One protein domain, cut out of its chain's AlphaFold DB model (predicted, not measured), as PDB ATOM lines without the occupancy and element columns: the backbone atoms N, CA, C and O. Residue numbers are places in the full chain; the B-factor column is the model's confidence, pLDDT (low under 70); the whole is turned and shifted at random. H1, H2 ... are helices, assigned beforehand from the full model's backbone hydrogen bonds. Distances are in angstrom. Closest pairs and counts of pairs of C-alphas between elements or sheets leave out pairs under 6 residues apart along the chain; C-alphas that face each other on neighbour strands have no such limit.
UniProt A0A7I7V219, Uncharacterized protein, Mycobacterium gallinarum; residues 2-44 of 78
ATOM      1  N   ALA A   2     -55.942  29.562  35.729       61.16
ATOM      2  CA  ALA A   2     -54.852  29.438  34.765       61.16
ATOM      3  C   ALA A   2     -55.278  30.104  33.447       61.16
ATOM      4  O   ALA A   2     -56.411  29.914  33.011       61.16
ATOM      5  N   SER A   3     -54.393  30.907  32.855       69.06
ATOM      6  CA  SER A   3     -54.647  31.555  31.567       69.06
ATOM      7  C   SER A   3     -54.859  30.498  30.480       69.06
ATOM      8  O   SER A   3     -54.140  29.493  30.447       69.06
ATOM      9  N   THR A   4     -55.866  30.694  29.632       88.12
ATOM     10  CA  THR A   4     -56.273  29.700  28.631       88.12
ATOM     11  C   THR A   4     -55.215  29.556  27.527       88.12
ATOM     12  O   THR A   4     -54.269  30.340  27.412       88.12
ATOM     13  N   ALA A   5     -55.322  28.510  26.701       86.44
ATOM     14  CA  ALA A   5     -54.479  28.394  25.508       86.44
ATOM     15  C   ALA A   5     -54.708  29.568  24.535       86.44
ATOM     16  O   ALA A   5     -53.748  30.059  23.947       86.44
ATOM     17  N   GLU A   6     -55.947  30.056  24.450       88.38
ATOM     18  CA  GLU A   6     -56.354  31.210  23.642       88.38
ATOM     19  C   GLU A   6     -55.710  32.508  24.136       88.38
ATOM     20  O   GLU A   6     -55.096  33.221  23.349       88.38
ATOM     21  N   ASP A   7     -55.723  32.766  25.447       88.75
ATOM     22  CA  ASP A   7     -55.045  33.929  26.028       88.75
ATOM     23  C   ASP A   7     -53.539  33.931  25.722       88.75
ATOM     24  O   ASP A   7     -52.916  34.983  25.580       88.75
ATOM     25  N   ARG A   8     -52.913  32.748  25.691       89.38
ATOM     26  CA  ARG A   8     -51.483  32.612  25.381       89.38
ATOM     27  C   ARG A   8     -51.202  32.879  23.906       89.38
ATOM     28  O   ARG A   8     -50.228  33.568  23.620       89.38
ATOM     29  N   ALA A   9     -52.049  32.377  23.009       90.81
ATOM     30  CA  ALA A   9     -51.962  32.673  21.582       90.81
ATOM     31  C   ALA A   9     -52.140  34.176  21.327       90.81
ATOM     32  O   ALA A   9     -51.298  34.795  20.685       90.81
ATOM     33  N   HIS A  10     -53.147  34.792  21.948       91.31
ATOM     34  CA  HIS A  10     -53.413  36.215  21.778       91.31
ATOM     35  C   HIS A  10     -52.282  37.103  22.324       91.31
ATOM     36  O   HIS A  10     -51.890  38.084  21.696       91.31
ATOM     37  N   ARG A  11     -51.669  36.733  23.458       91.81
ATOM     38  CA  ARG A  11     -50.461  37.425  23.944       91.81
ATOM     39  C   ARG A  11     -49.269  37.282  22.999       91.81
ATOM     40  O   ARG A  11     -48.450  38.194  22.963       91.81
ATOM     41  N   ALA A  12     -49.136  36.162  22.291       91.88
ATOM     42  CA  ALA A  12     -48.054  35.976  21.326       91.88
ATOM     43  C   ALA A  12     -48.240  36.896  20.109       91.88
ATOM     44  O   ALA A  12     -47.312  37.612  19.751       91.88
ATOM     45  N   GLU A  13     -49.456  36.968  19.561       92.62
ATOM     46  CA  GLU A  13     -49.803  37.891  18.469       92.62
ATOM     47  C   GLU A  13     -49.554  39.357  18.861       92.62
ATOM     48  O   GLU A  13     -48.908  40.115  18.137       92.62
ATOM     49  N   LEU A  14     -50.008  39.757  20.053       92.25
ATOM     50  CA  LEU A  14     -49.782  41.110  20.559       92.25
ATOM     51  C   LEU A  14     -48.302  41.388  20.835       92.25
ATOM     52  O   LEU A  14     -47.855  42.522  20.680       92.25
ATOM     53  N   ALA A  15     -47.522  40.382  21.229       92.31
ATOM     54  CA  ALA A  15     -46.089  40.548  21.422       92.31
ATOM     55  C   ALA A  15     -45.356  40.796  20.097       92.31
ATOM     56  O   ALA A  15     -44.442  41.621  20.068       92.31
ATOM     57  N   GLU A  16     -45.774  40.146  19.008       91.12
ATOM     58  CA  GLU A  16     -45.260  40.419  17.660       91.12
ATOM     59  C   GLU A  16     -45.621  41.839  17.198       91.12
ATOM     60  O   GLU A  16     -44.777  42.551  16.651       91.12
ATOM     61  N   GLU A  17     -46.846  42.294  17.466       90.06
ATOM     62  CA  GLU A  17     -47.302  43.632  17.077       90.06
ATOM     63  C   GLU A  17     -46.612  44.758  17.873       90.06
ATOM     64  O   GLU A  17     -46.155  45.772  17.315       90.06
ATOM     65  N   LEU A  18     -46.579  44.599  19.199       89.00
ATOM     66  CA  LEU A  18     -46.135  45.620  20.145       89.00
ATOM     67  C   LEU A  18     -44.627  45.564  20.424       89.00
ATOM     68  O   LEU A  18     -44.059  46.565  20.860       89.00
ATOM     69  N   GLY A  19     -43.981  44.427  20.152       87.38
ATOM     70  CA  GLY A  19     -42.537  44.236  20.275       87.38
ATOM     71  C   GLY A  19     -42.035  43.927  21.690       87.38
ATOM     72  O   GLY A  19     -40.863  44.174  21.971       87.38
ATOM     73  N   PHE A  20     -42.879  43.417  22.597       85.69
ATOM     74  CA  PHE A  20     -42.463  43.035  23.955       85.69
ATOM     75  C   PHE A  20     -43.195  41.791  24.484       85.69
ATOM     76  O   PHE A  20     -44.340  41.528  24.125       85.69
ATOM     77  N   VAL A  21     -42.530  41.027  25.364       87.50
ATOM     78  CA  VAL A  21     -43.023  39.749  25.909       87.50
ATOM     79  C   VAL A  21     -42.955  39.745  27.449       87.50
ATOM     80  O   VAL A  21     -41.902  40.082  27.993       87.50
ATOM     81  N   PRO A  22     -44.012  39.296  28.160       82.88
ATOM     82  CA  PRO A  22     -45.341  38.977  27.637       82.88
ATOM     83  C   PRO A  22     -46.140  40.251  27.337       82.88
ATOM     84  O   PRO A  22     -46.109  41.207  28.113       82.88
ATOM     85  N   ALA A  23     -46.900  40.248  26.242       88.94
ATOM     86  CA  ALA A  23     -47.846  41.320  25.977       88.94
ATOM     87  C   ALA A  23     -48.993  41.313  27.002       88.94
ATOM     88  O   ALA A  23     -49.417  40.266  27.504       88.94
ATOM     89  N   THR A  24     -49.496  42.503  27.310       88.94
ATOM     90  CA  THR A  24     -50.718  42.682  28.102       88.94
ATOM     91  C   THR A  24     -51.951  42.355  27.260       88.94
ATOM     92  O   THR A  24     -51.946  42.570  26.053       88.94
ATOM     93  N   LEU A  25     -52.996  41.827  27.903       89.62
ATOM     94  CA  LEU A  25     -54.321  41.637  27.291       89.62
ATOM     95  C   LEU A  25     -55.288  42.774  27.642       89.62
ATOM     96  O   LEU A  25     -56.441  42.753  27.219       89.62
ATOM     97  N   ASP A  26     -54.842  43.745  28.442       92.12
ATOM     98  CA  ASP A  26     -55.654  44.911  28.750       92.12
ATOM     99  C   ASP A  26     -55.794  45.803  27.510       92.12
ATOM    100  O   ASP A  26     -54.811  46.306  26.958       92.12
ATOM    101  N   ALA A  27     -57.038  46.013  27.083       91.25
ATOM    102  CA  ALA A  27     -57.357  46.781  25.889       91.25
ATOM    103  C   ALA A  27     -56.884  48.241  25.991       91.25
ATOM    104  O   ALA A  27     -56.456  48.815  24.986       91.25
ATOM    105  N   ALA A  28     -56.925  48.839  27.188       92.19
ATOM    106  CA  ALA A  28     -56.477  50.216  27.387       92.19
ATOM    107  C   ALA A  28     -54.955  50.343  27.227       92.19
ATOM    108  O   ALA A  28     -54.477  51.270  26.565       92.19
ATOM    109  N   ASP A  29     -54.194  49.395  27.777       89.31
ATOM    110  CA  ASP A  29     -52.747  49.339  27.586       89.31
ATOM    111  C   ASP A  29     -52.345  49.093  26.121       89.31
ATOM    112  O   ASP A  29     -51.439  49.772  25.626       89.31
ATOM    113  N   ILE A  30     -53.014  48.171  25.415       92.88
ATOM    114  CA  ILE A  30     -52.752  47.881  23.990       92.88
ATOM    115  C   ILE A  30     -52.954  49.145  23.149       92.88
ATOM    116  O   ILE A  30     -52.078  49.538  22.374       92.88
ATOM    117  N   GLU A  31     -54.087  49.822  23.335       93.81
ATOM    118  CA  GLU A  31     -54.415  51.046  22.606       93.81
ATOM    119  C   GLU A  31     -53.424  52.175  22.919       93.81
ATOM    120  O   GLU A  31     -52.966  52.884  22.017       93.81
ATOM    121  N   ARG A  32     -53.019  52.322  24.189       92.31
ATOM    122  CA  ARG A  32     -51.970  53.275  24.575       92.31
ATOM    123  C   ARG A  32     -50.672  52.988  23.823       92.31
ATOM    124  O   ARG A  32     -50.051  53.918  23.308       92.31
ATOM    125  N   HIS A  33     -50.271  51.724  23.736       90.62
ATOM    126  CA  HIS A  33     -49.035  51.323  23.069       90.62
ATOM    127  C   HIS A  33     -49.072  51.612  21.562       90.62
ATOM    128  O   HIS A  33     -48.119  52.174  21.018       90.62
ATOM    129  N   ARG A  34     -50.197  51.311  20.903       92.38
ATOM    130  CA  ARG A  34     -50.429  51.633  19.485       92.38
ATOM    131  C   ARG A  34     -50.343  53.134  19.220       92.38
ATOM    132  O   ARG A  34     -49.640  53.552  18.301       92.38
ATOM    133  N   ARG A  35     -50.983  53.958  20.058       93.38
ATOM    134  CA  ARG A  35     -50.913  55.427  19.947       93.38
ATOM    135  C   ARG A  35     -49.496  55.957  20.111       93.38
ATOM    136  O   ARG A  35     -49.087  56.828  19.350       93.38
ATOM    137  N   LEU A  36     -48.745  55.437  21.081       90.44
ATOM    138  CA  LEU A  36     -47.356  55.845  21.299       90.44
ATOM    139  C   LEU A  36     -46.456  55.452  20.122       90.44
ATOM    140  O   LEU A  36     -45.624  56.259  19.714       90.44
ATOM    141  N   LYS A  37     -46.654  54.263  19.541       90.06
ATOM    142  CA  LYS A  37     -45.938  53.816  18.335       90.06
ATOM    143  C   LYS A  37     -46.218  54.746  17.149       90.06
ATOM    144  O   LYS A  37     -45.285  55.295  16.577       90.06
ATOM    145  N   ALA A  38     -47.491  55.036  16.874       90.44
ATOM    146  CA  ALA A  38     -47.884  55.970  15.815       90.44
ATOM    147  C   ALA A  38     -47.350  57.402  16.047       90.44
ATOM    148  O   ALA A  38     -46.923  58.086  15.116       90.44
ATOM    149  N   ALA A  39     -47.340  57.870  17.300       89.62
ATOM    150  CA  ALA A  39     -46.753  59.161  17.654       89.62
ATOM    151  C   ALA A  39     -45.230  59.182  17.437       89.62
ATOM    152  O   ALA A  39     -44.695  60.185  16.973       89.62
ATOM    153  N   ALA A  40     -44.530  58.084  17.728       86.94
ATOM    154  CA  ALA A  40     -43.097  57.967  17.475       86.94
ATOM    155  C   ALA A  40     -42.772  57.976  15.973       86.94
ATOM    156  O   ALA A  40     -41.834  58.663  15.569       86.94
ATOM    157  N   ASP A  41     -43.580  57.308  15.146       87.12
ATOM    158  CA  ASP A  41     -43.411  57.286  13.683       87.12
ATOM    159  C   ASP A  41     -43.592  58.676  13.049       87.12
ATOM    160  O   ASP A  41     -42.979  59.002  12.030       87.12
ATOM    161  N   THR A  42     -44.419  59.526  13.662       89.75
ATOM    162  CA  THR A  42     -44.661  60.907  13.209       89.75
ATOM    163  C   THR A  42     -43.729  61.934  13.850       89.75
ATOM    164  O   THR A  42     -43.648  63.076  13.381       89.75
ATOM    165  N   ALA A  43     -43.010  61.557  14.910       88.81
ATOM    166  CA  ALA A  43     -42.152  62.470  15.642       88.81
ATOM    167  C   ALA A  43     -40.982  62.950  14.761       88.81
ATOM    168  O   ALA A  43     -40.345  62.162  14.055       88.81
ATOM    169  N   PRO A  44     -40.641  64.252  14.793       89.56
ATOM    170  CA  PRO A  44     -39.488  64.746  14.062       89.56
ATOM    171  C   PRO A  44     -38.206  64.123  14.622       89.56
ATOM    172  O   PRO A  44     -38.001  64.070  15.835       89.56
TER     173      PRO A  44
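What this domain is: This is residues 2 to 44 of the 78 residues of an uncharacterized protein of Mycobacterium gallinarum (UniProt A0A7I7V219). Two helices run nearly parallel and the same way, H2 shifted onward past the end of H1 like a second step, and the link between them folds back so that H2 can set out again in the same direction. Residues 38 to 44, of which 38 to 42 belong to H2, stick out at one end. The printed part has 43 residues with two named helices, H1 then H2, and no named strand: all helix. It is loose, with a radius of gyration of the C-alphas of 11.9 A, a rod spanning 43 by 18 by 11 A.

How they stand to each other: Look first at H1, residues 5 to 18, then at H2, residues 27 to 42. They only just touch, with 3 pairs of C-alphas within 8 A; the closest are those of Leu 18 and His 33, 7.0 A apart. H1 touches H2 with residue 18 alone, and H2 touches H1 with residues 30 to 34 alone. Their lines stand at a shallow tilt of 19 degrees, the same way. In H1 and H2 every O i to N i+4 pair is within hydrogen-bond range.

Where its parts are: Find C-alpha 5 at (-54.479, 28.394, 25.508); from there H1 runs 19.9 A to C-alpha 18. H2 runs 22.8 A to C-alpha 42 at (-44.661, 60.907, 13.209).

The domain as a whole: The C-alphas of Ala 2 and Pro 44, the two farthest apart, are 43.7 A apart. The printed part has no cut, and the link from H1 to H2 is short. Residues 2 to 3 have pLDDT under 70.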